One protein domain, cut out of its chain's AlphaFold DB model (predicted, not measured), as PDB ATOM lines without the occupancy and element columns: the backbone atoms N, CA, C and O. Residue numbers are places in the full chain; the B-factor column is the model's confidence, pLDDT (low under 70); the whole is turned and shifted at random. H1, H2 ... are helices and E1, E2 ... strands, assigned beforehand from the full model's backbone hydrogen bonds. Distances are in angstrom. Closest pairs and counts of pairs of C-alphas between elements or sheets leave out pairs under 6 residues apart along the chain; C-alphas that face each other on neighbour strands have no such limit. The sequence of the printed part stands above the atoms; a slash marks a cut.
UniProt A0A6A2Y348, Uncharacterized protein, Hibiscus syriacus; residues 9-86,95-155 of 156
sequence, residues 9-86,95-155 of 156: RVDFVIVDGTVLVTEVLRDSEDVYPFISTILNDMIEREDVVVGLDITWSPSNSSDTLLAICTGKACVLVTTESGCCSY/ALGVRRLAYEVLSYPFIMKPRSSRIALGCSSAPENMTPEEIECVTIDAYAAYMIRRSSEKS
ATOM      1  N   ARG A   9     -22.477  17.399 -37.610       82.06
ATOM      2  CA  ARG A   9     -22.071  18.370 -38.624       82.06
ATOM      3  C   ARG A   9     -22.129  19.772 -38.032       82.06
ATOM      4  O   ARG A   9     -23.183  20.199 -37.558       82.06
ATOM      5  N   VAL A  10     -21.004  20.479 -38.067       86.19
ATOM      6  CA  VAL A  10     -20.855  21.830 -37.519       86.19
ATOM      7  C   VAL A  10     -20.236  22.737 -38.569       86.19
ATOM      8  O   VAL A  10     -19.201  22.411 -39.146       86.19
ATOM      9  N   ASP A  11     -20.853  23.891 -38.788       88.00
ATOM     10  CA  ASP A  11     -20.359  24.882 -39.735       88.00
ATOM     11  C   ASP A  11     -19.610  25.988 -38.980       88.00
ATOM     12  O   ASP A  11     -20.140  26.591 -38.042       88.00
ATOM     13  N   PHE A  12     -18.385  26.285 -39.411       84.00
ATOM     14  CA  PHE A  12     -17.557  27.345 -38.840       84.00
ATOM     15  C   PHE A  12     -17.268  28.418 -39.883       84.00
ATOM     16  O   PHE A  12     -16.849  28.112 -40.997       84.00
ATOM     17  N   VAL A  13     -17.441  29.688 -39.512       84.75
ATOM     18  CA  VAL A  13     -16.977  30.816 -40.329       84.75
ATOM     19  C   VAL A  13     -15.561  31.167 -39.893       84.75
ATOM     20  O   VAL A  13     -15.341  31.611 -38.764       84.75
ATOM     21  N   ILE A  14     -14.599  30.956 -40.785       82.00
ATOM     22  CA  ILE A  14     -13.184  31.239 -40.547       82.00
ATOM     23  C   ILE A  14     -12.892  32.721 -40.808       82.00
ATOM     24  O   ILE A  14     -13.670  33.436 -41.439       82.00
ATOM     25  N   VAL A  15     -11.755  33.205 -40.299       76.19
ATOM     26  CA  VAL A  15     -11.350  34.621 -40.356       76.19
ATOM     27  C   VAL A  15     -11.278  35.188 -41.781       76.19
ATOM     28  O   VAL A  15     -11.428  36.393 -41.967       76.19
ATOM     29  N   ASP A  16     -11.038  34.337 -42.779       77.06
ATOM     30  CA  ASP A  16     -10.981  34.704 -44.197       77.06
ATOM     31  C   ASP A  16     -12.372  34.738 -44.866       77.06
ATOM     32  O   ASP A  16     -12.476  34.992 -46.065       77.06
ATOM     33  N   GLY A  17     -13.441  34.511 -44.095       82.94
ATOM     34  CA  GLY A  17     -14.826  34.455 -44.558       82.94
ATOM     35  C   GLY A  17     -15.245  33.092 -45.114       82.94
ATOM     36  O   GLY A  17     -16.404  32.930 -45.498       82.94
ATOM     37  N   THR A  18     -14.339  32.111 -45.152       85.25
ATOM     38  CA  THR A  18     -14.645  30.752 -45.606       85.25
ATOM     39  C   THR A  18     -15.546  30.054 -44.598       85.25
ATOM     40  O   THR A  18     -15.277  30.056 -43.398       85.25
ATOM     41  N   VAL A  19     -16.611  29.427 -45.094       88.50
ATOM     42  CA  VAL A  19     -17.442  28.527 -44.290       88.50
ATOM     43  C   VAL A  19     -16.877  27.118 -44.425       88.50
ATOM     44  O   VAL A  19     -16.895  26.554 -45.520       88.50
ATOM     45  N   LEU A  20     -16.366  26.571 -43.325       87.44
ATOM     46  CA  LEU A  20     -15.911  25.188 -43.244       87.44
ATOM     47  C   LEU A  20     -17.005  24.314 -42.654       87.44
ATOM     48  O   LEU A  20     -17.398  24.491 -41.501       87.44
ATOM     49  N   VAL A  21     -17.447  23.341 -43.442       89.50
ATOM     50  CA  VAL A  21     -18.329  22.273 -42.976       89.50
ATOM     51  C   VAL A  21     -17.471  21.217 -42.299       89.50
ATOM     52  O   VAL A  21     -16.663  20.570 -42.958       89.50
ATOM     53  N   THR A  22     -17.620  21.046 -40.991       88.38
ATOM     54  CA  THR A  22     -16.888  20.035 -40.229       88.38
ATOM     55  C   THR A  22     -17.801  18.880 -39.876       88.38
ATOM     56  O   THR A  22     -18.847  19.086 -39.265       88.38
ATOM     57  N   GLU A  23     -17.385  17.668 -40.219       88.25
ATOM     58  CA  GLU A  23     -18.099  16.448 -39.863       88.25
ATOM     59  C   GLU A  23     -17.262  15.589 -38.924       88.25
ATOM     60  O   GLU A  23     -16.067  15.376 -39.134       88.25
ATOM     61  N   VAL A  24     -17.904  15.126 -37.857       86.06
ATOM     62  CA  VAL A  24     -17.275  14.327 -36.810       86.06
ATOM     63  C   VAL A  24     -17.756  12.886 -36.943       86.06
ATOM     64  O   VAL A  24     -18.947  12.613 -36.762       86.06
ATOM     65  N   LEU A  25     -16.838  11.979 -37.282       83.44
ATOM     66  CA  LEU A  25     -17.118  10.565 -37.540       83.44
ATOM     67  C   LEU A  25     -16.762   9.708 -36.330       83.44
ATOM     68  O   LEU A  25     -15.752   9.948 -35.667       83.44
ATOM     69  N   ARG A  26     -17.603   8.705 -36.070       70.69
ATOM     70  CA  ARG A  26     -17.488   7.810 -34.911       70.69
ATOM     71  C   ARG A  26     -16.747   6.521 -35.244       70.69
ATOM     72  O   ARG A  26     -15.900   6.101 -34.469       70.69
ATOM     73  N   ASP A  27     -17.056   5.929 -36.395       65.31
ATOM     74  CA  ASP A  27     -16.541   4.623 -36.801       65.31
ATOM     75  C   ASP A  27     -15.730   4.725 -38.097       65.31
ATOM     76  O   ASP A  27     -16.039   5.505 -39.000       65.31
ATOM     77  N   SER A  28     -14.709   3.879 -38.192       62.47
ATOM     78  CA  SER A  28     -13.919   3.614 -39.388       62.47
ATOM     79  C   SER A  28     -14.764   3.265 -40.621       62.47
ATOM     80  O   SER A  28     -14.370   3.614 -41.736       62.47
ATOM     81  N   GLU A  29     -15.934   2.636 -40.453       64.44
ATOM     82  CA  GLU A  29     -16.821   2.304 -41.579       64.44
ATOM     83  C   GLU A  29     -17.467   3.549 -42.215       64.44
ATOM     84  O   GLU A  29     -17.633   3.607 -43.437       64.44
ATOM     85  N   ASP A  30     -17.722   4.596 -41.425       67.94
ATOM     86  CA  ASP A  30     -18.260   5.875 -41.912       67.94
ATOM     87  C   ASP A  30     -17.186   6.752 -42.575       67.94
ATOM     88  O   ASP A  30     -17.493   7.715 -43.285       67.94
ATOM     89  N   VAL A  31     -15.906   6.408 -42.397       69.50
ATOM     90  CA  VAL A  31     -14.773   7.152 -42.962       69.50
ATOM     91  C   VAL A  31     -14.724   7.010 -44.473       69.50
ATOM     92  O   VAL A  31     -14.456   7.989 -45.168       69.50
ATOM     93  N   TYR A  32     -14.990   5.822 -45.017       73.19
ATOM     94  CA  TYR A  32     -14.801   5.572 -46.447       73.19
ATOM     95  C   TYR A  32     -15.728   6.417 -47.346       73.19
ATOM     96  O   TYR A  32     -15.222   7.031 -48.295       73.19
ATOM     97  N   PRO A  33     -17.045   6.540 -47.069       73.56
ATOM     98  CA  PRO A  33     -17.917   7.460 -47.805       73.56
ATOM     99  C   PRO A  33     -17.466   8.926 -47.710       73.56
ATOM    100  O   PRO A  33     -17.536   9.660 -48.700       73.56
ATOM    101  N   PHE A  34     -16.950   9.347 -46.552       72.38
ATOM    102  CA  PHE A  34     -16.476  10.716 -46.337       72.38
ATOM    103  C   PHE A  34     -15.172  11.021 -47.055       72.38
ATOM    104  O   PHE A  34     -15.076  12.029 -47.752       72.38
ATOM    105  N   ILE A  35     -14.188  10.129 -46.950       73.19
ATOM    106  CA  ILE A  35     -12.933  10.223 -47.696       73.19
ATOM    107  C   ILE A  35     -13.225  10.215 -49.193       73.19
ATOM    108  O   ILE A  35     -12.687  11.047 -49.911       73.19
ATOM    109  N   SER A  36     -14.132   9.355 -49.663       76.31
ATOM    110  CA  SER A  36     -14.561   9.352 -51.068       76.31
ATOM    111  C   SER A  36     -15.167  10.696 -51.481       76.31
ATOM    112  O   SER A  36     -14.891  11.182 -52.571       76.31
ATOM    113  N   THR A  37     -15.946  11.332 -50.604       76.19
ATOM    114  CA  THR A  37     -16.532  12.658 -50.856       76.19
ATOM    115  C   THR A  37     -15.462  13.751 -50.908       76.19
ATOM    116  O   THR A  37     -15.479  14.568 -51.825       76.19
ATOM    117  N   ILE A  38     -14.495  13.737 -49.982       76.38
ATOM    118  CA  ILE A  38     -13.342  14.650 -49.993       76.38
ATOM    119  C   ILE A  38     -12.525  14.464 -51.274       76.38
ATOM    120  O   ILE A  38     -12.222  15.440 -51.952       76.38
ATOM    121  N   LEU A  39     -12.197  13.222 -51.628       78.69
ATOM    122  CA  LEU A  39     -11.416  12.903 -52.822       78.69
ATOM    123  C   LEU A  39     -12.147  13.319 -54.102       78.69
ATOM    124  O   LEU A  39     -11.519  13.876 -54.998       78.69
ATOM    125  N   ASN A  40     -13.461  13.104 -54.183       79.12
ATOM    126  CA  ASN A  40     -14.259  13.577 -55.312       79.12
ATOM    127  C   ASN A  40     -14.248  15.111 -55.400       79.12
ATOM    128  O   ASN A  40     -14.024  15.633 -56.486       79.12
ATOM    129  N   ASP A  41     -14.393  15.834 -54.281       75.31
ATOM    130  CA  ASP A  41     -14.300  17.306 -54.270       75.31
ATOM    131  C   ASP A  41     -12.907  17.797 -54.705       75.31
ATOM    132  O   ASP A  41     -12.802  18.774 -55.446       75.31
ATOM    133  N   MET A  42     -11.839  17.103 -54.295       80.56
ATOM    134  CA  MET A  42     -10.465  17.394 -54.726       80.56
ATOM    135  C   MET A  42     -10.290  17.199 -56.238       80.56
ATOM    136  O   MET A  42      -9.679  18.036 -56.902       80.56
ATOM    137  N   ILE A  43     -10.841  16.112 -56.791       83.06
ATOM    138  CA  ILE A  43     -10.786  15.805 -58.227       83.06
ATOM    139  C   ILE A  43     -11.601  16.822 -59.031       83.06
ATOM    140  O   ILE A  43     -11.084  17.388 -59.990       83.06
ATOM    141  N   GLU A  44     -12.850  17.086 -58.638       81.81
ATOM    142  CA  GLU A  44     -13.752  18.014 -59.336       81.81
ATOM    143  C   GLU A  44     -13.203  19.441 -59.409       81.81
ATOM    144  O   GLU A  44     -13.535  20.194 -60.324       81.81
ATOM    145  N   ARG A  45     -12.370  19.824 -58.441       80.44
ATOM    146  CA  ARG A  45     -11.795  21.169 -58.347       80.44
ATOM    147  C   ARG A  45     -10.370  21.276 -58.844       80.44
ATOM    148  O   ARG A  45      -9.833  22.381 -58.820       80.44
ATOM    149  N   GLU A  46      -9.767  20.157 -59.231       83.94
ATOM    150  CA  GLU A  46      -8.344  20.074 -59.560       83.94
ATOM    151  C   GLU A  46      -7.444  20.588 -58.407       83.94
ATOM    152  O   GLU A  46      -6.336  21.069 -58.631       83.94
ATOM    153  N   ASP A  47      -7.914  20.473 -57.157       83.69
ATOM    154  CA  ASP A  47      -7.208  20.886 -55.936       83.69
ATOM    155  C   ASP A  47      -6.927  19.649 -55.080       83.69
ATOM    156  O   ASP A  47      -7.720  19.247 -54.228       83.69
ATOM    157  N   VAL A  48      -5.783  19.015 -55.337       81.62
ATOM    158  CA  VAL A  48      -5.359  17.782 -54.653       81.62
ATOM    159  C   VAL A  48      -4.651  18.046 -53.319       81.62
ATOM    160  O   VAL A  48      -3.953  17.171 -52.798       81.62
ATOM    161  N   VAL A  49      -4.811  19.242 -52.749       84.62
ATOM    162  CA  VAL A  49      -4.205  19.619 -51.471       84.62
ATOM    163  C   VAL A  49      -5.187  19.400 -50.326       84.62
ATOM    164  O   VAL A  49      -6.314  19.894 -50.337       84.62
ATOM    165  N   VAL A  50      -4.715  18.725 -49.280       85.50
ATOM    166  CA  VAL A  50      -5.416  18.611 -47.997       85.50
ATOM    167  C   VAL A  50      -4.536  19.107 -46.861       85.50
ATOM    168  O   VAL A  50      -3.317  18.931 -46.860       85.50
ATOM    169  N   GLY A  51      -5.171  19.742 -45.887       86.56
ATOM    170  CA  GLY A  51      -4.608  20.016 -44.579       86.56
ATOM    171  C   GLY A  51      -4.801  18.809 -43.671       86.56
ATOM    172  O   GLY A  51      -5.862  18.187 -43.686       86.56
ATOM    173  N   LEU A  52      -3.773  18.484 -42.897       86.25
ATOM    174  CA  LEU A  52      -3.749  17.334 -42.002       86.25
ATOM    175  C   LEU A  52      -3.338  17.811 -40.609       86.25
ATOM    176  O   LEU A  52      -2.294  18.453 -40.477       86.25
ATOM    177  N   ASP A  53      -4.122  17.476 -39.591       86.12
ATOM    178  CA  ASP A  53      -3.712  17.585 -38.189       86.12
ATOM    179  C   ASP A  53      -3.953  16.255 -37.477       86.12
ATOM    180  O   ASP A  53      -4.933  15.557 -37.745       86.12
ATOM    181  N   ILE A  54      -3.035  15.890 -36.589       82.38
ATOM    182  CA  ILE A  54      -3.110  14.651 -35.816       82.38
ATOM    183  C   ILE A  54      -2.962  15.010 -34.346       82.38
ATOM    184  O   ILE A  54      -1.930  15.538 -33.924       82.38
ATOM    185  N   THR A  55      -3.984  14.689 -33.557       79.31
ATOM    186  CA  THR A  55      -3.943  14.811 -32.100       79.31
ATOM    187  C   THR A  55      -3.879  13.423 -31.478       79.31
ATOM    188  O   THR A  55      -4.734  12.575 -31.724       79.31
ATOM    189  N   TRP A  56      -2.843  13.202 -30.674       74.94
ATOM    190  CA  TRP A  56      -2.588  11.945 -29.976       74.94
ATOM    191  C   TRP A  56      -3.056  12.057 -28.533       74.94
ATOM    192  O   TRP A  56      -2.679  13.023 -27.863       74.94
ATOM    193  N   SER A  57      -3.796  11.062 -28.041       68.31
ATOM    194  CA  SER A  57      -4.122  11.006 -26.619       68.31
ATOM    195  C   SER A  57      -2.887  10.628 -25.781       68.31
ATOM    196  O   SER A  57      -2.176   9.685 -26.127       68.31
ATOM    197  N   PRO A  58      -2.601  11.320 -24.661       58.56
ATOM    198  CA  PRO A  58      -1.524  10.960 -23.742       58.56
ATOM    199  C   PRO A  58      -1.882   9.772 -22.836       58.56
ATOM    200  O   PRO A  58      -1.015   9.285 -22.109       58.56
ATOM    201  N   SER A  59      -3.144   9.327 -22.813       60.25
ATOM    202  CA  SER A  59      -3.525   8.085 -22.135       60.25
ATOM    203  C   SER A  59      -2.948   6.878 -22.876       60.25
ATOM    204  O   SER A  59      -2.752   6.926 -24.079       60.25
ATOM    205  N   ASN A  60      -2.745   5.746 -22.190       53.19
ATOM    206  CA  ASN A  60      -2.381   4.467 -22.830       53.19
ATOM    207  C   ASN A  60      -3.475   3.916 -23.779       53.19
ATOM    208  O   ASN A  60      -3.440   2.738 -24.130       53.19
ATOM    209  N   SER A  61      -4.482   4.719 -24.125       60.53
ATOM    210  CA  SER A  61      -5.412   4.397 -25.194       60.53
ATOM    211  C   SER A  61      -4.761   4.807 -26.506       60.53
ATOM    212  O   SER A  61      -4.211   5.897 -26.631       60.53
ATOM    213  N   SER A  62      -4.796   3.927 -27.495       63.28
ATOM    214  CA  SER A  62      -4.218   4.187 -28.815       63.28
ATOM    215  C   SER A  62      -5.061   5.161 -29.653       63.28
ATOM    216  O   SER A  62      -4.943   5.185 -30.879       63.28
ATOM    217  N   ASP A  63      -5.951   5.918 -29.013       71.06
ATOM    218  CA  ASP A  63      -6.921   6.756 -29.692       71.06
ATOM    219  C   ASP A  63      -6.191   7.943 -30.300       71.06
ATOM    220  O   ASP A  63      -5.562   8.758 -29.613       71.06
ATOM    221  N   THR A  64      -6.278   8.027 -31.620       76.44
ATOM    222  CA  THR A  64      -5.714   9.134 -32.381       76.44
ATOM    223  C   THR A  64      -6.838   9.831 -33.113       76.44
ATOM    224  O   THR A  64      -7.604   9.183 -33.830       76.44
ATOM    225  N   LEU A  65      -6.925  11.147 -32.938       80.44
ATOM    226  CA  LEU A  65      -7.813  11.997 -33.708       80.44
ATOM    227  C   LEU A  65      -7.074  12.488 -34.948       80.44
ATOM    228  O   LEU A  65      -6.079  13.210 -34.854       80.44
ATOM    229  N   LEU A  66      -7.602  12.121 -36.104       84.75
ATOM    230  CA  LEU A  66      -7.163  12.587 -37.402       84.75
ATOM    231  C   LEU A  66      -8.137  13.649 -37.911       84.75
ATOM    232  O   LEU A  66      -9.337  13.399 -37.998       84.75
ATOM    233  N   ALA A  67      -7.616  14.810 -38.289       88.25
ATOM    234  CA  ALA A  67      -8.369  15.857 -38.958       88.25
ATOM    235  C   ALA A  67      -7.843  16.059 -40.378       88.25
ATOM    236  O   ALA A  67      -6.654  16.311 -40.583       88.25
ATOM    237  N   ILE A  68      -8.741  15.958 -41.354       87.75
ATOM    238  CA  ILE A  68      -8.454  16.175 -42.774       87.75
ATOM    239  C   ILE A  68      -9.313  17.339 -43.239       87.75
ATOM    240  O   ILE A  68     -10.532  17.280 -43.121       87.75
ATOM    241  N   CYS A  69      -8.693  18.379 -43.783       88.19
ATOM    242  CA  CYS A  69      -9.373  19.591 -44.223       88.19
ATOM    243  C   CYS A  69      -9.061  19.938 -45.678       88.19
ATOM    244  O   CYS A  69      -7.922  19.846 -46.128       88.19
ATOM    245  N   THR A  70     -10.068  20.424 -46.391       87.38
ATOM    246  CA  THR A  70      -9.964  21.065 -47.704       87.38
ATOM    247  C   THR A  70     -10.330  22.545 -47.587       87.38
ATOM    248  O   THR A  70     -10.622  23.055 -46.504       87.38
ATOM    249  N   GLY A  71     -10.398  23.247 -48.719       84.75
ATOM    250  CA  GLY A  71     -10.871  24.628 -48.768       84.75
ATOM    251  C   GLY A  71     -12.340  24.849 -48.372       84.75
ATOM    252  O   GLY A  71     -12.764  26.000 -48.342       84.75
ATOM    253  N   LYS A  72     -13.146  23.800 -48.134       84.88
ATOM    254  CA  LYS A  72     -14.569  23.944 -47.748       84.88
ATOM    255  C   LYS A  72     -15.067  22.951 -46.702       84.88
ATOM    256  O   LYS A  72     -16.116  23.194 -46.109       84.88
ATOM    257  N   ALA A  73     -14.377  21.834 -46.504       86.50
ATOM    258  CA  ALA A  73     -14.842  20.785 -45.612       86.50
ATOM    259  C   ALA A  73     -13.704  20.244 -44.756       86.50
ATOM    260  O   ALA A  73     -12.558  20.211 -45.193       86.50
ATOM    261  N   CYS A  74     -14.042  19.796 -43.555       87.81
ATOM    262  CA  CYS A  74     -13.146  19.106 -42.651       87.81
ATOM    263  C   CYS A  74     -13.826  17.853 -42.119       87.81
ATOM    264  O   CYS A  74     -15.026  17.850 -41.854       87.81
ATOM    265  N   VAL A  75     -13.054  16.792 -41.943       87.81
ATOM    266  CA  VAL A  75     -13.524  15.548 -41.343       87.81
ATOM    267  C   VAL A  75     -12.607  15.207 -40.184       87.81
ATOM    268  O   VAL A  75     -11.385  15.185 -40.342       87.81
ATOM    269  N   LEU A  76     -13.213  14.970 -39.025       87.69
ATOM    270  CA  LEU A  76     -12.547  14.539 -37.804       87.69
ATOM    271  C   LEU A  76     -12.906  13.076 -37.568       87.69
ATOM    272  O   LEU A  76     -14.081  12.729 -37.473       87.69
ATOM    273  N   VAL A  77     -11.887  12.232 -37.473       83.38
ATOM    274  CA  VAL A  77     -12.025  10.784 -37.317       83.38
ATOM    275  C   VAL A  77     -11.182  10.339 -36.142       83.38
ATOM    276  O   VAL A  77      -9.993  10.649 -36.091       83.38
ATOM    277  N   THR A  78     -11.758   9.566 -35.231       76.75
ATOM    278  CA  THR A  78     -10.945   8.765 -34.316       76.75
ATOM    279  C   THR A  78     -10.599   7.427 -34.923       76.75
ATOM    280  O   THR A  78     -11.432   6.745 -35.512       76.75
ATOM    281  N   THR A  79      -9.348   7.036 -34.741       69.00
ATOM    282  CA  THR A  79      -8.907   5.673 -35.011       69.00
ATOM    283  C   THR A  79      -8.877   4.927 -33.683       69.00
ATOM    284  O   THR A  79      -8.050   5.222 -32.825       69.00
ATOM    285  N   GLU A  80      -9.811   3.996 -33.485       63.72
ATOM    286  CA  GLU A  80      -9.681   2.999 -32.421       63.72
ATOM    287  C   GLU A  80      -8.583   2.010 -32.835       63.72
ATOM    288  O   GLU A  80      -8.509   1.589 -34.000       63.72
ATOM    289  N   SER A  81      -7.694   1.625 -31.913       54.59
ATOM    290  CA  SER A  81      -6.674   0.615 -32.216       54.59
ATOM    291  C   SER A  81      -7.296  -0.752 -32.457       54.59
ATOM    292  O   SER A  81      -7.447  -1.557 -31.540       54.59
ATOM    293  N   GLY A  82      -7.587  -1.015 -33.724       45.41
ATOM    294  CA  GLY A  82      -7.875  -2.336 -34.267       45.41
ATOM    295  C   GLY A  82      -7.453  -2.493 -35.730       45.41
ATOM    296  O   GLY A  82      -7.052  -3.586 -36.114       45.41
ATOM    297  N   CYS A  83      -7.477  -1.424 -36.542       39.59
ATOM    298  CA  CYS A  83      -7.327  -1.560 -38.002       39.59
ATOM    299  C   CYS A  83      -6.151  -0.784 -38.633       39.59
ATOM    300  O   CYS A  83      -5.804  -1.019 -39.788       39.59
ATOM    301  N   CYS A  84      -5.476   0.093 -37.884       41.44
ATOM    302  CA  CYS A  84      -4.366   0.896 -38.405       41.44
ATOM    303  C   CYS A  84      -3.109   0.734 -37.541       41.44
ATOM    304  O   CYS A  84      -2.679   1.672 -36.883       41.44
ATOM    305  N   SER A  85      -2.467  -0.439 -37.577       37.56
ATOM    306  CA  SER A  85      -1.082  -0.609 -37.098       37.56
ATOM    307  C   SER A  85      -0.060  -0.012 -38.078       37.56
ATOM    308  O   SER A  85       1.017  -0.569 -38.285       37.56
ATOM    309  N   TYR A  86      -0.407   1.091 -38.741       43.78
ATOM    310  CA  TYR A  86       0.584   1.913 -39.408       43.78
ATOM    311  C   TYR A  86       1.206   2.746 -38.299       43.78
ATOM    312  O   TYR A  86       0.628   3.739 -37.861       43.78
ATOM    313  N   ALA A  95       9.548  22.032 -35.701       45.97
ATOM    314  CA  ALA A  95       8.925  23.069 -36.505       45.97
ATOM    315  C   ALA A  95       8.167  24.050 -35.611       45.97
ATOM    316  O   ALA A  95       7.666  23.701 -34.541       45.97
ATOM    317  N   LEU A  96       8.103  25.300 -36.065       53.34
ATOM    318  CA  LEU A  96       7.139  26.285 -35.590       53.34
ATOM    319  C   LEU A  96       5.756  25.617 -35.605       53.34
ATOM    320  O   LEU A  96       5.396  25.011 -36.611       53.34
ATOM    321  N   GLY A  97       4.998  25.681 -34.504       66.81
ATOM    322  CA  GLY A  97       3.646  25.109 -34.488       66.81
ATOM    323  C   GLY A  97       2.822  25.653 -35.660       66.81
ATOM    324  O   GLY A  97       3.013  26.813 -36.029       66.81
ATOM    325  N   VAL A  98       1.922  24.845 -36.236       73.12
ATOM    326  CA  VAL A  98       1.149  25.182 -37.455       73.12
ATOM    327  C   VAL A  98       0.546  26.588 -37.383       73.12
ATOM    328  O   VAL A  98       0.604  27.331 -38.353       73.12
ATOM    329  N   ARG A  99       0.087  27.009 -36.200       73.44
ATOM    330  CA  ARG A  99      -0.418  28.367 -35.937       73.44
ATOM    331  C   ARG A  99       0.610  29.475 -36.154       73.44
ATOM    332  O   ARG A  99       0.308  30.502 -36.752       73.44
ATOM    333  N   ARG A 100       1.831  29.280 -35.650       72.44
ATOM    334  CA  ARG A 100       2.931  30.237 -35.808       72.44
ATOM    335  C   ARG A 100       3.423  30.262 -37.252       72.44
ATOM    336  O   ARG A 100       3.656  31.341 -37.780       72.44
ATOM    337  N   LEU A 101       3.513  29.099 -37.894       73.44
ATOM    338  CA  LEU A 101       3.857  29.017 -39.312       73.44
ATOM    339  C   LEU A 101       2.791  29.690 -40.192       73.44
ATOM    340  O   LEU A 101       3.133  30.445 -41.092       73.44
ATOM    341  N   ALA A 102       1.506  29.479 -39.898       73.19
ATOM    342  CA  ALA A 102       0.398  30.123 -40.595       73.19
ATOM    343  C   ALA A 102       0.451  31.646 -40.453       73.19
ATOM    344  O   ALA A 102       0.276  32.353 -41.439       73.19
ATOM    345  N   TYR A 103       0.752  32.154 -39.255       73.81
ATOM    346  CA  TYR A 103       0.943  33.587 -39.032       73.81
ATOM    347  C   TYR A 103       2.081  34.163 -39.891       73.81
ATOM    348  O   TYR A 103       1.906  35.196 -40.532       73.81
ATOM    349  N   GLU A 104       3.228  33.479 -39.939       75.69
ATOM    350  CA  GLU A 104       4.401  33.929 -40.698       75.69
ATOM    351  C   GLU A 104       4.183  33.855 -42.221       75.69
ATOM    352  O   GLU A 104       4.540  34.788 -42.937       75.69
ATOM    353  N   VAL A 105       3.567  32.780 -42.726       76.31
ATOM    354  CA  VAL A 105       3.383  32.555 -44.172       76.31
ATOM    355  C   VAL A 105       2.209  33.351 -44.732       76.31
ATOM    356  O   VAL A 105       2.304  33.912 -45.821       76.31
ATOM    357  N   LEU A 106       1.086  33.401 -44.016       73.62
ATOM    358  CA  LEU A 106      -0.159  33.949 -44.555       73.62
ATOM    359  C   LEU A 106      -0.255  35.464 -44.358       73.62
ATOM    360  O   LEU A 106      -1.111  36.088 -44.982       73.62
ATOM    361  N   SER A 107       0.603  36.061 -43.511       65.69
ATOM    362  CA  SER A 107       0.656  37.506 -43.200       65.69
ATOM    363  C   SER A 107      -0.687  38.128 -42.780       65.69
ATOM    364  O   SER A 107      -0.816  39.345 -42.653       65.69
ATOM    365  N   TYR A 108      -1.700  37.294 -42.553       58.53
ATOM    366  CA  TYR A 108      -3.028  37.669 -42.117       58.53
ATOM    367  C   TYR A 108      -3.067  37.542 -40.599       58.53
ATOM    368  O   TYR A 108      -2.472  36.601 -40.056       58.53
ATOM    369  N   PRO A 109      -3.805  38.401 -39.878       57.16
ATOM    370  CA  PRO A 109      -4.211  38.060 -38.534       57.16
ATOM    371  C   PRO A 109      -5.207  36.903 -38.667       57.16
ATOM    372  O   PRO A 109      -6.420  37.090 -38.625       57.16
ATOM    373  N   PHE A 110      -4.700  35.679 -38.816       57.88
ATOM    374  CA  PHE A 110      -5.363  34.534 -38.228       57.88
ATOM    375  C   PHE A 110      -5.433  34.868 -36.745       57.88
ATOM    376  O   PHE A 110      -4.516  34.579 -35.978       57.88
ATOM    377  N   ILE A 111      -6.500  35.559 -36.343       55.88
ATOM    378  CA  ILE A 111      -6.910  35.655 -34.951       55.88
ATOM    379  C   ILE A 111      -7.382  34.245 -34.618       55.88
ATOM    380  O   ILE A 111      -8.572  33.946 -34.577       55.88
ATOM    381  N   MET A 112      -6.422  33.328 -34.505       61.84
ATOM    382  CA  MET A 112      -6.685  31.979 -34.073       61.84
ATOM    383  C   MET A 112      -7.132  32.125 -32.639       61.84
ATOM    384  O   MET A 112      -6.369  32.601 -31.791       61.84
ATOM    385  N   LYS A 113      -8.374  31.726 -32.371       66.75
ATOM    386  CA  LYS A 113      -8.821  31.526 -30.999       66.75
ATOM    387  C   LYS A 113      -7.741  30.721 -30.266       66.75
ATOM    388  O   LYS A 113      -7.192  29.782 -30.860       66.75
ATOM    389  N   PRO A 114      -7.375  31.091 -29.026       67.50
ATOM    390  CA  PRO A 114      -6.414  30.328 -28.242       67.50
ATOM    391  C   PRO A 114      -6.763  28.841 -28.286       67.50
ATOM    392  O   PRO A 114      -7.940  28.487 -28.254       67.50
ATOM    393  N   ARG A 115      -5.753  27.976 -28.424       69.81
ATOM    394  CA  ARG A 115      -5.989  26.529 -28.506       69.81
ATOM    395  C   ARG A 115      -6.690  26.108 -27.221       69.81
ATOM    396  O   ARG A 115      -6.258  26.527 -26.144       69.81
ATOM    397  N   SER A 116      -7.748  25.302 -27.332       72.31
ATOM    398  CA  SER A 116      -8.373  24.684 -26.161       72.31
ATOM    399  C   SER A 116      -7.283  24.041 -25.302       72.31
ATOM    400  O   SER A 116      -6.397  23.360 -25.828       72.31
ATOM    401  N   SER A 117      -7.322  24.273 -23.989       71.12
ATOM    402  CA  SER A 117      -6.314  23.757 -23.057       71.12
ATOM    403  C   SER A 117      -6.226  22.232 -23.103       71.12
ATOM    404  O   SER A 117      -5.137  21.683 -22.969       71.12
ATOM    405  N   ARG A 118      -7.345  21.549 -23.368       67.94
ATOM    406  CA  ARG A 118      -7.405  20.089 -23.504       67.94
ATOM    407  C   ARG A 118      -6.675  19.610 -24.756       67.94
ATOM    408  O   ARG A 118      -5.789  18.772 -24.643       67.94
ATOM    409  N   ILE A 119      -6.938  20.232 -25.906       69.81
ATOM    410  CA  ILE A 119      -6.232  19.933 -27.164       69.81
ATOM    411  C   ILE A 119      -4.738  20.286 -27.056       69.81
ATOM    412  O   ILE A 119      -3.883  19.536 -27.521       69.81
ATOM    413  N   ALA A 120      -4.389  21.393 -26.393       65.44
ATOM    414  CA  ALA A 120      -2.994  21.783 -26.168       65.44
ATOM    415  C   ALA A 120      -2.222  20.793 -25.278       65.44
ATOM    416  O   ALA A 120      -1.013  20.643 -25.443       65.44
ATOM    417  N   LEU A 121      -2.914  20.114 -24.358       65.31
ATOM    418  CA  LEU A 121      -2.363  19.052 -23.512       65.31
ATOM    419  C   LEU A 121      -2.394  17.669 -24.187       65.31
ATOM    420  O   LEU A 121      -2.012  16.686 -23.558       65.31
ATOM    421  N   GLY A 122      -2.855  17.579 -25.441       61.84
ATOM    422  CA  GLY A 122      -3.052  16.312 -26.149       61.84
ATOM    423  C   GLY A 122      -4.246  15.504 -25.642       61.84
ATOM    424  O   GLY A 122      -4.513  14.429 -26.148       61.84
ATOM    425  N   CYS A 123      -5.006  16.003 -24.667       59.97
ATOM    426  CA  CYS A 123      -6.200  15.337 -24.164       59.97
ATOM    427  C   CYS A 123      -7.341  15.467 -25.184       59.97
ATOM    428  O   CYS A 123      -8.271  16.249 -24.977       59.97
ATOM    429  N   SER A 124      -7.271  14.731 -26.293       62.84
ATOM    430  CA  SER A 124      -8.407  14.552 -27.189       62.84
ATOM    431  C   SER A 124      -9.390  13.585 -26.546       62.84
ATOM    432  O   SER A 124      -9.045  12.445 -26.241       62.84
ATOM    433  N   SER A 125     -10.620  14.042 -26.333       62.72
ATOM    434  CA  SER A 125     -11.728  13.123 -26.073       62.72
ATOM    435  C   SER A 125     -12.028  12.312 -27.336       62.72
ATOM    436  O   SER A 125     -11.697  12.750 -28.440       62.72
ATOM    437  N   ALA A 126     -12.743  11.194 -27.189       65.81
ATOM    438  CA  ALA A 126     -13.488  10.624 -28.309       65.81
ATOM    439  C   ALA A 126     -14.341  11.724 -28.986       65.81
ATOM    440  O   ALA A 126     -14.748  12.677 -28.306       65.81
ATOM    441  N   PRO A 127     -14.625  11.623 -30.293       64.75
ATOM    442  CA  PRO A 127     -15.205  12.713 -31.074       64.75
ATOM    443  C   PRO A 127     -16.565  13.163 -30.524       64.75
ATOM    444  O   PRO A 127     -16.885  14.346 -30.502       64.75
ATOM    445  N   GLU A 128     -17.335  12.213 -29.994       64.69
ATOM    446  CA  GLU A 128     -18.628  12.405 -29.321       64.69
ATOM    447  C   GLU A 128     -18.577  13.230 -28.028       64.69
ATOM    448  O   GLU A 128     -19.586  13.778 -27.594       64.69
ATOM    449  N   ASN A 129     -17.400  13.325 -27.418       73.81
ATOM    450  CA  ASN A 129     -17.164  14.045 -26.173       73.81
ATOM    451  C   ASN A 129     -16.395  15.351 -26.415       73.81
ATOM    452  O   ASN A 129     -15.956  15.994 -25.454       73.81
ATOM    453  N   MET A 130     -16.187  15.721 -27.684       77.31
ATOM    454  CA  MET A 130     -15.562  16.987 -28.030       77.31
ATOM    455  C   MET A 130     -16.544  18.133 -27.881       77.31
ATOM    456  O   MET A 130     -17.672  18.088 -28.374       77.31
ATOM    457  N   THR A 131     -16.099  19.195 -27.221       84.56
ATOM    458  CA  THR A 131     -16.880  20.431 -27.200       84.56
ATOM    459  C   THR A 131     -16.798  21.123 -28.565       84.56
ATOM    460  O   THR A 131     -15.816  20.939 -29.294       84.56
ATOM    461  N   PRO A 132     -17.782  21.962 -28.937       83.38
ATOM    462  CA  PRO A 132     -17.710  22.746 -30.169       83.38
ATOM    463  C   PRO A 132     -16.414  23.559 -30.300       83.38
ATOM    464  O   PRO A 132     -15.888  23.695 -31.399       83.38
ATOM    465  N   GLU A 133     -15.855  24.049 -29.190       83.25
ATOM    466  CA  GLU A 133     -14.577  24.769 -29.166       83.25
ATOM    467  C   GLU A 133     -13.372  23.863 -29.459       83.25
ATOM    468  O   GLU A 133     -12.386  24.311 -30.048       83.25
ATOM    469  N   GLU A 134     -13.421  22.596 -29.040       83.25
ATOM    470  CA  GLU A 134     -12.390  21.600 -29.347       83.25
ATOM    471  C   GLU A 134     -12.421  21.225 -30.827       83.25
ATOM    472  O   GLU A 134     -11.372  21.249 -31.476       83.25
ATOM    473  N   ILE A 135     -13.621  20.980 -31.366       86.06
ATOM    474  CA  ILE A 135     -13.850  20.726 -32.794       86.06
ATOM    475  C   ILE A 135     -13.336  21.914 -33.613       86.06
ATOM    476  O   ILE A 135     -12.518  21.739 -34.511       86.06
ATOM    477  N   GLU A 136     -13.741  23.137 -33.254       86.00
ATOM    478  CA  GLU A 136     -13.298  24.360 -33.927       86.00
ATOM    479  C   GLU A 136     -11.768  24.495 -33.910       86.00
ATOM    480  O   GLU A 136     -11.163  24.821 -34.930       86.00
ATOM    481  N   CYS A 137     -11.118  24.221 -32.772       85.50
ATOM    482  CA  CYS A 137      -9.662  24.309 -32.661       85.50
ATOM    483  C   CYS A 137      -8.940  23.356 -33.618       85.50
ATOM    484  O   CYS A 137      -7.998  23.785 -34.284       85.50
ATOM    485  N   VAL A 138      -9.361  22.093 -33.662       86.38
ATOM    486  CA  VAL A 138      -8.748  21.060 -34.509       86.38
ATOM    487  C   VAL A 138      -9.004  21.358 -35.989       86.38
ATOM    488  O   VAL A 138      -8.077  21.327 -36.797       86.38
ATOM    489  N   THR A 139     -10.234  21.748 -36.337       88.31
ATOM    490  CA  THR A 139     -10.605  22.200 -37.686       88.31
ATOM    491  C   THR A 139      -9.730  23.363 -38.150       88.31
ATOM    492  O   THR A 139      -9.210  23.347 -39.264       88.31
ATOM    493  N   ILE A 140      -9.529  24.372 -37.298       86.94
ATOM    494  CA  ILE A 140      -8.692  25.535 -37.615       86.94
ATOM    495  C   ILE A 140      -7.228  25.131 -37.816       86.94
ATOM    496  O   ILE A 140      -6.582  25.643 -38.732       86.94
ATOM    497  N   ASP A 141      -6.697  24.235 -36.980       86.00
ATOM    498  CA  ASP A 141      -5.309  23.772 -37.076       86.00
ATOM    499  C   ASP A 141      -5.072  23.020 -38.402       86.00
ATOM    500  O   ASP A 141      -4.131  23.342 -39.135       86.00
ATOM    501  N   ALA A 142      -5.974  22.109 -38.781       88.88
ATOM    502  CA  ALA A 142      -5.905  21.395 -40.056       88.88
ATOM    503  C   ALA A 142      -6.133  22.320 -41.270       88.88
ATOM    504  O   ALA A 142      -5.395  22.245 -42.255       88.88
ATOM    505  N   TYR A 143      -7.087  23.255 -41.211       88.25
ATOM    506  CA  TYR A 143      -7.311  24.229 -42.288       88.25
ATOM    507  C   TYR A 143      -6.115  25.168 -42.494       88.25
ATOM    508  O   TYR A 143      -5.757  25.503 -43.626       88.25
ATOM    509  N   ALA A 144      -5.444  25.568 -41.416       85.75
ATOM    510  CA  ALA A 144      -4.236  26.375 -41.517       85.75
ATOM    511  C   ALA A 144      -3.124  25.645 -42.288       85.75
ATOM    512  O   ALA A 144      -2.450  26.266 -43.110       85.75
ATOM    513  N   ALA A 145      -2.979  24.328 -42.096       86.75
ATOM    514  CA  ALA A 145      -2.048  23.511 -42.875       86.75
ATOM    515  C   ALA A 145      -2.390  23.508 -44.380       86.75
ATOM    516  O   ALA A 145      -1.496  23.714 -45.206       86.75
ATOM    517  N   TYR A 146      -3.676  23.371 -44.735       88.06
ATOM    518  CA  TYR A 146      -4.154  23.505 -46.121       88.06
ATOM    519  C   TYR A 146      -3.767  24.871 -46.717       88.06
ATOM    520  O   TYR A 146      -3.171  24.957 -47.796       88.06
ATOM    521  N   MET A 147      -4.032  25.954 -45.982       85.19
ATOM    522  CA  MET A 147      -3.796  27.320 -46.455       85.19
ATOM    523  C   MET A 147      -2.316  27.667 -46.628       85.19
ATOM    524  O   MET A 147      -1.972  28.380 -47.576       85.19
ATOM    525  N   ILE A 148      -1.435  27.154 -45.761       83.81
ATOM    526  CA  ILE A 148       0.022  27.321 -45.895       83.81
ATOM    527  C   ILE A 148       0.488  26.750 -47.235       83.81
ATOM    528  O   ILE A 148       1.154  27.443 -48.011       83.81
ATOM    529  N   ARG A 149       0.097  25.507 -47.545       83.81
ATOM    530  CA  ARG A 149       0.470  24.858 -48.806       83.81
ATOM    531  C   ARG A 149      -0.100  25.618 -50.001       83.81
ATOM    532  O   ARG A 149       0.646  25.938 -50.921       83.81
ATOM    533  N   ARG A 150      -1.373  25.997 -49.963       82.25
ATOM    534  CA  ARG A 150      -2.023  26.739 -51.054       82.25
ATOM    535  C   ARG A 150      -1.418  28.126 -51.298       82.25
ATOM    536  O   ARG A 150      -1.357  28.592 -52.431       82.25
ATOM    537  N   SER A 151      -0.931  28.796 -50.256       76.81
ATOM    538  CA  SER A 151      -0.272  30.104 -50.401       76.81
ATOM    539  C   SER A 151       1.128  29.995 -51.005       76.81
ATOM    540  O   SER A 151       1.564  30.909 -51.704       76.81
ATOM    541  N   SER A 152       1.799  28.852 -50.821       68.38
ATOM    542  CA  SER A 152       3.077  28.573 -51.487       68.38
ATOM    543  C   SER A 152       2.945  28.401 -53.007       68.38
ATOM    544  O   SER A 152       3.886  28.710 -53.729       68.38
ATOM    545  N   GLU A 153       1.777  27.986 -53.512       65.69
ATOM    546  CA  GLU A 153       1.544  27.792 -54.955       65.69
ATOM    547  C   GLU A 153       1.297  29.095 -55.710       65.69
ATOM    548  O   GLU A 153       1.591  29.181 -56.893       65.69
ATOM    549  N   LYS A 154       0.801  30.134 -55.032       58.44
ATOM    550  CA  LYS A 154       0.537  31.443 -55.651       58.44
ATOM    551  C   LYS A 154       1.788  32.311 -55.827       58.44
ATOM    552  O   LYS A 154       1.679  33.416 -56.349       58.44
ATOM    553  N   SER A 155       2.940  31.851 -55.339       52.59
ATOM    554  CA  SER A 155       4.200  32.609 -55.327       52.59
ATOM    555  C   SER A 155       5.202  32.159 -56.403       52.59
ATOM    556  O   SER A 155       6.354  32.591 -56.364       52.59
TER     557      SER A 155
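This is residues 9 to 86 and 95 to 155 of the 156 residues of an uncharacterized protein of Hibiscus syriacus (UniProt A0A6A2Y348). A twisted sheet of five strands curls round one long helix, H4, while H1 covers its opposite face. The short helices H2 and H3 pack on H4, neither of them on the sheet. The printed part has 139 residues, with named elements in the order E1 E2 H1 E3 E4 E5 H2 H3 H4; the mixed sheet runs E1 E2 E5 E4 E3, and the class is mixed, helices and strands. The whole is compact, with a radius of gyration of the C-alphas of 14.7 A and spans of 42 by 35 by 27 A.

Start at edge strand E1, residues 9 to 13, and E2, residues 19 to 25, an antiparallel hairpin with N 10 and O 22 within hydrogen-bond range at 2.8 A. E5, residues 73 to 79, is parallel to E2, with N 23 and O 74 at 2.9 A. E3, residues 51 to 56, E4, residues 64 to 69, and E5 form a meander, each strand the antiparallel neighbour of the one before; look at N 51 and O 69, 2.8 A, and N 66 and O 77, 2.8 A. H4, residues 132 to 153, and H1, residues 28 to 44, on opposite faces, make three layers with the sheet between them. The closest C-alphas of E3 and H4 are those of Gly 51 and Tyr 146, 3.8 A; H1 has a height over the sheet of 9.9 A. E2, H1 and E3 are a split strand-helix-strand unit, E5 and E4 between its strands, with a right-handed crossover. H2, residues 98 to 106, touches residues 141 to 151 of H4 alone, closest at C-alphas 102 and 148, 6.0 A. H3, residues 117 to 120, touches residues 134 to 138 of H4 alone, closest at C-alphas 119 and 134, 6.7 A. Every O i to N i+4 pair is within hydrogen-bond range in H2 and H4, 10 of 13 in H1, and H3 is too short for one.

Find C-alpha 9 at (-22.071, 18.370, -38.624), where E1 begins. From C-alpha 132 at (-17.710, 22.746, -30.169), H4 runs 31.8 A to C-alpha 153 at (1.544, 27.792, -54.955). H1 measures 24.6 A, E5 19.4 A and E2 19.2 A.

The C-alphas farthest apart, of Asn 60 and Ser 155, are 43.5 A apart. Residues 87 to 94 are not printed; C-alphas 86 and 95 stand 22.9 A apart across the cut. The link from H3 to H4 is long. Mean pLDDT of the printed part is 74.6, with 46 residues under 70, among them 79 to 86 and 118 to 128.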